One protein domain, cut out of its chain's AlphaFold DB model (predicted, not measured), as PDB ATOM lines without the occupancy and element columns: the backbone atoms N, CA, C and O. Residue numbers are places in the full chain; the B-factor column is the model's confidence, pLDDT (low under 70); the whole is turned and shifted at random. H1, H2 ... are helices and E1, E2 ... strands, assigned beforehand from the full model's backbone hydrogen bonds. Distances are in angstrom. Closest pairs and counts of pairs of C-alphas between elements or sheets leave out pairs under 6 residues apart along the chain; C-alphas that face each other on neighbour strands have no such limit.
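This is residues 4 to 65 of the 75 residues of an uncharacterized protein of Deltaproteobacteria bacterium (UniProt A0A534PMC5). A twisted sheet of four strands makes the body, with the small hairpin E2 and E3 packed on it by E3 near the turn from E5 to E6, and a short helix, H1, that only grazes the sheet. The printed part has 62 residues, with one named helix and six named strands in the order H1 E1 E2 E3 E4 E5 E6. The large sheet runs E1 - E4 - E5 - E6, all antiparallel, and the class is mixed, helices and strands. The whole is compact, with a radius of gyration of the C-alphas of 11.2 A and spans of 33 by 22 by 17 A.

Find C-alpha 4 at (143.028, 162.174, 217.222); from there H1 runs to residue 11, 10.4 A. Next come E1, residues 16 to 19, E2, residues 27 to 29, and E3, residues 32 to 34. E4 takes residues 36 to 41, 16.4 A, and E5 residues 48 to 55, 20.9 A. E6, residues 58 to 64, 18.8 A, ends at C-alpha 64, (153.928, 174.462, 210.103).

Look first at edge strand E1 beside E4, where N 18 and O 37 are 2.9 A apart. E4, E5 and E6 form a meander, each strand the antiparallel neighbour of the one before; N 38 and O 52 are 2.8 A apart, N 53 and O 61 2.8 A. In the hairpin E2 and E3, N 27 and O 34 are 2.8 A apart. The closest C-alphas of E3 and E5 are those of Trp 34 and Leu 55, 4.5 A. E1 and E2 are apart. In H1 every O i to N i+4 pair is within hydrogen-bond range.

The C-alphas farthest apart, of Pro 24 and Asp 44, are 32.7 A apart. The printed part has no cut, no link is long, and no printed residue is under 70 in pLDDT.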
ATOM      1  N   ARG A   4     143.807 160.973 216.897       90.19
ATOM      2  CA  ARG A   4     143.028 162.174 217.222       90.19
ATOM      3  C   ARG A   4     143.171 162.581 218.682       90.19
ATOM      4  O   ARG A   4     143.460 163.742 218.946       90.19
ATOM      5  N   ASP A   5     143.085 161.627 219.608       90.62
ATOM      6  CA  ASP A   5     143.277 161.898 221.040       90.62
ATOM      7  C   ASP A   5     144.698 162.400 221.336       90.62
ATOM      8  O   ASP A   5     144.883 163.307 222.145       90.62
ATOM      9  N   ARG A   6     145.714 161.837 220.662       89.19
ATOM     10  CA  ARG A   6     147.109 162.303 220.770       89.19
ATOM     11  C   ARG A   6     147.260 163.748 220.316       89.19
ATOM     12  O   ARG A   6     147.831 164.553 221.049       89.19
ATOM     13  N   VAL A   7     146.747 164.073 219.129       91.75
ATOM     14  CA  VAL A   7     146.823 165.436 218.591       91.75
ATOM     15  C   VAL A   7     146.056 166.401 219.490       91.75
ATOM     16  O   VAL A   7     146.606 167.437 219.846       91.75
ATOM     17  N   TRP A   8     144.852 166.038 219.941       92.56
ATOM     18  CA  TRP A   8     144.067 166.859 220.865       92.56
ATOM     19  C   TRP A   8     144.798 167.104 222.188       92.56
ATOM     20  O   TRP A   8     144.852 168.229 222.671       92.56
ATOM     21  N   LYS A   9     145.426 166.075 222.766       92.06
ATOM     22  CA  LYS A   9     146.210 166.223 223.999       92.06
ATOM     23  C   LYS A   9     147.425 167.143 223.816       92.06
ATOM     24  O   LYS A   9     147.814 167.811 224.769       92.06
ATOM     25  N   LYS A  10     148.039 167.152 222.627       91.25
ATOM     26  CA  LYS A  10     149.256 167.930 222.332       91.25
ATOM     27  C   LYS A  10     148.963 169.370 221.904       91.25
ATOM     28  O   LYS A  10     149.713 170.262 222.282       91.25
ATOM     29  N   LEU A  11     147.931 169.582 221.092       92.00
ATOM     30  CA  LEU A  11     147.642 170.870 220.450       92.00
ATOM     31  C   LEU A  11     146.352 171.529 220.953       92.00
ATOM     32  O   LEU A  11     146.170 172.721 220.743       92.00
ATOM     33  N   GLY A  12     145.475 170.785 221.626       93.81
ATOM     34  CA  GLY A  12     144.160 171.267 222.030       93.81
ATOM     35  C   GLY A  12     143.169 171.337 220.868       93.81
ATOM     36  O   GLY A  12     143.311 170.645 219.857       93.81
ATOM     37  N   ALA A  13     142.136 172.159 221.053       95.06
ATOM     38  CA  ALA A  13     141.168 172.454 220.007       95.06
ATOM     39  C   ALA A  13     141.811 173.336 218.924       95.06
ATOM     40  O   ALA A  13     142.565 174.251 219.266       95.06
ATOM     41  N   PRO A  14     141.514 173.105 217.635       96.81
ATOM     42  CA  PRO A  14     141.960 174.007 216.586       96.81
ATOM     43  C   PRO A  14     141.264 175.367 216.694       96.81
ATOM     44  O   PRO A  14     140.143 175.464 217.194       96.81
ATOM     45  N   THR A  15     141.918 176.410 216.182       97.75
ATOM     46  CA  THR A  15     141.317 177.744 216.041       97.75
ATOM     47  C   THR A  15     140.180 177.722 215.023       97.75
ATOM     48  O   THR A  15     139.157 178.366 215.229       97.75
ATOM     49  N   ASP A  16     140.362 176.973 213.933       97.25
ATOM     50  CA  ASP A  16     139.356 176.796 212.887       97.25
ATOM     51  C   ASP A  16     139.430 175.388 212.272       97.25
ATOM     52  O   ASP A  16     140.447 174.690 212.359       97.25
ATOM     53  N   GLN A  17     138.340 174.956 211.645       97.19
ATOM     54  CA  GLN A  17     138.206 173.639 211.042       97.19
ATOM     55  C   GLN A  17     137.522 173.728 209.680       97.19
ATOM     56  O   GLN A  17     136.425 174.260 209.538       97.19
ATOM     57  N   VAL A  18     138.127 173.078 208.686       97.75
ATOM     58  CA  VAL A  18     137.539 172.909 207.355       97.75
ATOM     59  C   VAL A  18     137.232 171.439 207.113       97.75
ATOM     60  O   VAL A  18     138.087 170.574 207.303       97.75
ATOM     61  N   GLY A  19     136.016 171.158 206.647       96.75
ATOM     62  CA  GLY A  19     135.584 169.811 206.291       96.75
ATOM     63  C   GLY A  19     135.311 168.906 207.496       96.75
ATOM     64  O   GLY A  19     135.141 169.350 208.635       96.75
ATOM     65  N   SER A  20     135.207 167.610 207.221       96.38
ATOM     66  CA  SER A  20     134.838 166.591 208.203       96.38
ATOM     67  C   SER A  20     135.329 165.225 207.746       96.38
ATOM     68  O   SER A  20     135.144 164.859 206.590       96.38
ATOM     69  N   VAL A  21     135.868 164.419 208.662       94.56
ATOM     70  CA  VAL A  21     136.246 163.013 208.400       94.56
ATOM     71  C   VAL A  21     135.075 162.145 207.920       94.56
ATOM     72  O   VAL A  21     135.287 161.099 207.302       94.56
ATOM     73  N   ASN A  22     133.840 162.589 208.171       95.38
ATOM     74  CA  ASN A  22     132.627 161.940 207.683       95.38
ATOM     75  C   ASN A  22     132.250 162.330 206.247       95.38
ATOM     76  O   ASN A  22     131.552 161.557 205.590       95.38
ATOM     77  N   ASP A  23     132.717 163.476 205.739       94.19
ATOM     78  CA  ASP A  23     132.489 163.868 204.346       94.19
ATOM     79  C   ASP A  23     133.447 163.069 203.437       94.19
ATOM     80  O   ASP A  23     134.661 163.078 203.657       94.19
ATOM     81  N   PRO A  24     132.942 162.325 202.435       91.94
ATOM     82  CA  PRO A  24     133.795 161.572 201.519       91.94
ATOM     83  C   PRO A  24     134.617 162.456 200.568       91.94
ATOM     84  O   PRO A  24     135.549 161.943 199.946       91.94
ATOM     85  N   ARG A  25     134.292 163.747 200.413       95.62
ATOM     86  CA  ARG A  25     135.038 164.662 199.539       95.62
ATOM     87  C   ARG A  25     136.463 164.836 200.042       95.62
ATOM     88  O   ARG A  25     136.690 165.101 201.220       95.62
ATOM     89  N   THR A  26     137.420 164.697 199.133       96.56
ATOM     90  CA  THR A  26     138.842 164.870 199.428       96.56
ATOM     91  C   THR A  26     139.373 166.155 198.817       96.56
ATOM     92  O   THR A  26     139.079 166.467 197.664       96.56
ATOM     93  N   HIS A  27     140.229 166.827 199.568       97.50
ATOM     94  CA  HIS A  27     141.060 167.952 199.164       97.50
ATOM     95  C   HIS A  27     142.532 167.519 199.170       97.50
ATOM     96  O   HIS A  27     142.840 166.415 199.622       97.50
ATOM     97  N   GLU A  28     143.442 168.361 198.683       96.81
ATOM     98  CA  GLU A  28     144.881 168.084 198.693       96.81
ATOM     99  C   GLU A  28     145.665 169.328 199.113       96.81
ATOM    100  O   GLU A  28     145.472 170.388 198.530       96.81
ATOM    101  N   ASP A  29     146.538 169.183 200.113       94.94
ATOM    102  CA  ASP A  29     147.492 170.199 200.577       94.94
ATOM    103  C   ASP A  29     148.804 169.505 200.966       94.94
ATOM    104  O   ASP A  29     148.778 168.380 201.465       94.94
ATOM    105  N   PHE A  30     149.956 170.157 200.769       92.75
ATOM    106  CA  PHE A  30     151.281 169.618 201.138       92.75
ATOM    107  C   PHE A  30     151.543 168.184 200.615       92.75
ATOM    108  O   PHE A  30     152.201 167.373 201.267       92.75
ATOM    109  N   GLY A  31     150.982 167.838 199.447       93.81
ATOM    110  CA  GLY A  31     151.075 166.491 198.867       93.81
ATOM    111  C   GLY A  31     150.318 165.407 199.653       93.81
ATOM    112  O   GLY A  31     150.665 164.224 199.574       93.81
ATOM    113  N   ARG A  32     149.316 165.790 200.453       95.25
ATOM    114  CA  ARG A  32     148.467 164.894 201.250       95.25
ATOM    115  C   ARG A  32     146.997 165.127 200.936       95.25
ATOM    116  O   ARG A  32     146.516 166.256 200.982       95.25
ATOM    117  N   LYS A  33     146.270 164.038 200.680       97.25
ATOM    118  CA  LYS A  33     144.811 164.066 200.541       97.25
ATOM    119  C   LYS A  33     144.144 164.091 201.909       97.25
ATOM    120  O   LYS A  33     144.557 163.332 202.779       97.25
ATOM    121  N   TRP A  34     143.103 164.898 202.082       97.62
ATOM    122  CA  TRP A  34     142.416 165.062 203.366       97.62
ATOM    123  C   TRP A  34     140.911 165.328 203.203       97.62
ATOM    124  O   TRP A  34     140.475 165.827 202.170       97.62
ATOM    125  N   ASN A  35     140.117 164.982 204.220       97.81
ATOM    126  CA  ASN A  35     138.685 165.303 204.341       97.81
ATOM    127  C   ASN A  35     138.420 166.378 205.407       97.81
ATOM    128  O   ASN A  35     137.482 167.159 205.282       97.81
ATOM    129  N   GLU A  36     139.240 166.412 206.463       98.12
ATOM    130  CA  GLU A  36     139.193 167.430 207.514       98.12
ATOM    131  C   GLU A  36     140.576 168.057 207.706       98.12
ATOM    132  O   GLU A  36     141.593 167.361 207.742       98.12
ATOM    133  N   LYS A  37     140.599 169.379 207.852       97.81
ATOM    134  CA  LYS A  37     141.786 170.175 208.142       97.81
ATOM    135  C   LYS A  37     141.537 170.992 209.395       97.81
ATOM    136  O   LYS A  37     140.588 171.765 209.471       97.81
ATOM    137  N   TRP A  38     142.412 170.814 210.367       97.75
ATOM    138  CA  TRP A  38     142.483 171.617 211.577       97.75
ATOM    139  C   TRP A  38     143.502 172.730 211.376       97.75
ATOM    140  O   TRP A  38     144.608 172.476 210.893       97.75
ATOM    141  N   ILE A  39     143.126 173.948 211.748       97.62
ATOM    142  CA  ILE A  39     143.907 175.163 211.546       97.62
ATOM    143  C   ILE A  39     144.217 175.763 212.914       97.62
ATOM    144  O   ILE A  39     143.315 175.990 213.719       97.62
ATOM    145  N   TYR A  40     145.496 176.023 213.162       96.94
ATOM    146  CA  TYR A  40     145.984 176.685 214.365       96.94
ATOM    147  C   TYR A  40     146.615 178.007 213.956       96.94
ATOM    148  O   TYR A  40     147.595 178.030 213.201       96.94
ATOM    149  N   LEU A  41     146.019 179.094 214.429       96.56
ATOM    150  CA  LEU A  41     146.545 180.441 214.257       96.56
ATOM    151  C   LEU A  41     147.349 180.845 215.500       96.56
ATOM    152  O   LEU A  41     147.277 180.177 216.533       96.56
ATOM    153  N   ASP A  42     148.118 181.922 215.385       94.50
ATOM    154  CA  ASP A  42     148.766 182.571 216.525       94.50
ATOM    155  C   ASP A  42     147.731 183.139 217.515       94.50
ATOM    156  O   ASP A  42     146.526 183.135 217.257       94.50
ATOM    157  N   GLU A  43     148.194 183.626 218.669       91.38
ATOM    158  CA  GLU A  43     147.315 184.134 219.734       91.38
ATOM    159  C   GLU A  43     146.411 185.287 219.264       91.38
ATOM    160  O   GLU A  43     145.272 185.407 219.716       91.38
ATOM    161  N   ASP A  44     146.890 186.098 218.316       92.56
ATOM    162  CA  ASP A  44     146.130 187.193 217.707       92.56
ATOM    163  C   ASP A  44     145.148 186.724 216.613       92.56
ATOM    164  O   ASP A  44     144.364 187.529 216.101       92.56
ATOM    165  N   GLY A  45     145.192 185.447 216.217       91.00
ATOM    166  CA  GLY A  45     144.354 184.869 215.165       91.00
ATOM    167  C   GLY A  45     144.662 185.402 213.762       91.00
ATOM    168  O   GLY A  45     143.804 185.364 212.881       91.00
ATOM    169  N   ARG A  46     145.857 185.957 213.542       91.50
ATOM    170  CA  ARG A  46     146.235 186.664 212.308       91.50
ATOM    171  C   ARG A  46     147.155 185.854 211.421       91.50
ATOM    172  O   ARG A  46     147.132 186.028 210.201       91.50
ATOM    173  N   ARG A  47     147.982 184.996 212.012       94.19
ATOM    174  CA  ARG A  47     148.979 184.223 211.281       94.19
ATOM    175  C   ARG A  47     148.716 182.741 211.448       94.19
ATOM    176  O   ARG A  47     148.563 182.250 212.557       94.19
ATOM    177  N   LEU A  48     148.731 182.017 210.332       94.88
ATOM    178  CA  LEU A  48     148.778 180.563 210.365       94.88
ATOM    179  C   LEU A  48     150.057 180.117 211.073       94.88
ATOM    180  O   LEU A  48     151.141 180.527 210.664       94.88
ATOM    181  N   GLU A  49     149.943 179.265 212.089       95.62
ATOM    182  CA  GLU A  49     151.100 178.611 212.699       95.62
ATOM    183  C   GLU A  49     151.242 177.171 212.229       95.62
ATOM    184  O   GLU A  49     152.340 176.736 211.876       95.62
ATOM    185  N   LYS A  50     150.143 176.411 212.288       95.38
ATOM    186  CA  LYS A  50     150.151 174.961 212.084       95.38
ATOM    187  C   LYS A  50     148.856 174.513 211.427       95.38
ATOM    188  O   LYS A  50     147.788 175.078 211.659       95.38
ATOM    189  N   VAL A  51     148.940 173.438 210.660       97.06
ATOM    190  CA  VAL A  51     147.778 172.708 210.159       97.06
ATOM    191  C   VAL A  51     147.914 171.232 210.474       97.06
ATOM    192  O   VAL A  51     149.020 170.693 210.493       97.06
ATOM    193  N   VAL A  52     146.783 170.569 210.687       97.25
ATOM    194  CA  VAL A  52     146.712 169.115 210.836       97.25
ATOM    195  C   VAL A  52     145.678 168.575 209.861       97.25
ATOM    196  O   VAL A  52     144.556 169.069 209.804       97.25
ATOM    197  N   LEU A  53     146.071 167.581 209.075       97.06
ATOM    198  CA  LEU A  53     145.280 167.008 207.994       97.06
ATOM    199  C   LEU A  53     144.827 165.595 208.356       97.06
ATOM    200  O   LEU A  53     145.638 164.757 208.761       97.06
ATOM    201  N   TRP A  54     143.543 165.324 208.140       96.75
ATOM    202  CA  TRP A  54     142.909 164.040 208.416       96.75
ATOM    203  C   TRP A  54     142.265 163.464 207.159       96.75
ATOM    204  O   TRP A  54     141.542 164.168 206.453       96.75
ATOM    205  N   LEU A  55     142.450 162.168 206.915       96.12
ATOM    206  CA  LEU A  55     141.771 161.415 205.859       96.12
ATOM    207  C   LEU A  55     141.018 160.254 206.501       96.12
ATOM    208  O   LEU A  55     141.646 159.361 207.047       96.12
ATOM    209  N   ARG A  56     139.681 160.265 206.452       91.75
ATOM    210  CA  ARG A  56     138.826 159.198 207.011       91.75
ATOM    211  C   ARG A  56     139.301 158.693 208.385       91.75
ATOM    212  O   ARG A  56     139.476 157.498 208.574       91.75
ATOM    213  N   TYR A  57     139.468 159.615 209.337       91.19
ATOM    214  CA  TYR A  57     139.937 159.384 210.717       91.19
ATOM    215  C   TYR A  57     141.441 159.132 210.899       91.19
ATOM    216  O   TYR A  57     141.928 159.232 212.028       91.19
ATOM    217  N   ASP A  58     142.186 158.908 209.820       92.75
ATOM    218  CA  ASP A  58     143.636 158.772 209.866       92.75
ATOM    219  C   ASP A  58     144.318 160.138 209.840       92.75
ATOM    220  O   ASP A  58     143.961 161.028 209.063       92.75
ATOM    221  N   LEU A  59     145.335 160.303 210.686       94.19
ATOM    222  CA  LEU A  59     146.226 161.454 210.606       94.19
ATOM    223  C   LEU A  59     147.155 161.265 209.406       94.19
ATOM    224  O   LEU A  59     147.958 160.336 209.396       94.19
ATOM    225  N   VAL A  60     147.088 162.168 208.430       95.00
ATOM    226  CA  VAL A  60     147.914 162.086 207.208       95.00
ATOM    227  C   VAL A  60     149.034 163.118 207.157       95.00
ATOM    228  O   VAL A  60     149.945 163.011 206.332       95.00
ATOM    229  N   GLY A  61     149.001 164.109 208.046       94.50
ATOM    230  CA  GLY A  61     150.106 165.039 208.201       94.50
ATOM    231  C   GLY A  61     149.804 166.173 209.160       94.50
ATOM    232  O   GLY A  61     148.655 166.517 209.422       94.50
ATOM    233  N   ALA A  62     150.873 166.771 209.656       95.56
ATOM    234  CA  ALA A  62     150.834 168.029 210.363       95.56
ATOM    235  C   ALA A  62     152.011 168.867 209.883       95.56
ATOM    236  O   ALA A  62     153.108 168.341 209.704       95.56
ATOM    237  N   PHE A  63     151.766 170.146 209.647       95.69
ATOM    238  CA  PHE A  63     152.716 171.035 208.992       95.69
ATOM    239  C   PHE A  63     152.713 172.385 209.693       95.69
ATOM    240  O   PHE A  63     151.663 172.828 210.163       95.69
ATOM    241  N   SER A  64     153.865 173.041 209.768       94.25
ATOM    242  CA  SER A  64     153.928 174.462 210.103       94.25
ATOM    243  C   SER A  64     153.463 175.320 208.925       94.25
ATOM    244  O   SER A  64     153.222 174.836 207.818       94.25
ATOM    245  N   ALA A  65     153.321 176.619 209.171       91.12
ATOM    246  CA  ALA A  65     152.860 177.609 208.201       91.12
ATOM    247  C   ALA A  65     153.659 177.642 206.886       91.12
ATOM    248  O   ALA A  65     153.108 177.958 205.836       91.12
TER     249      ALA A  65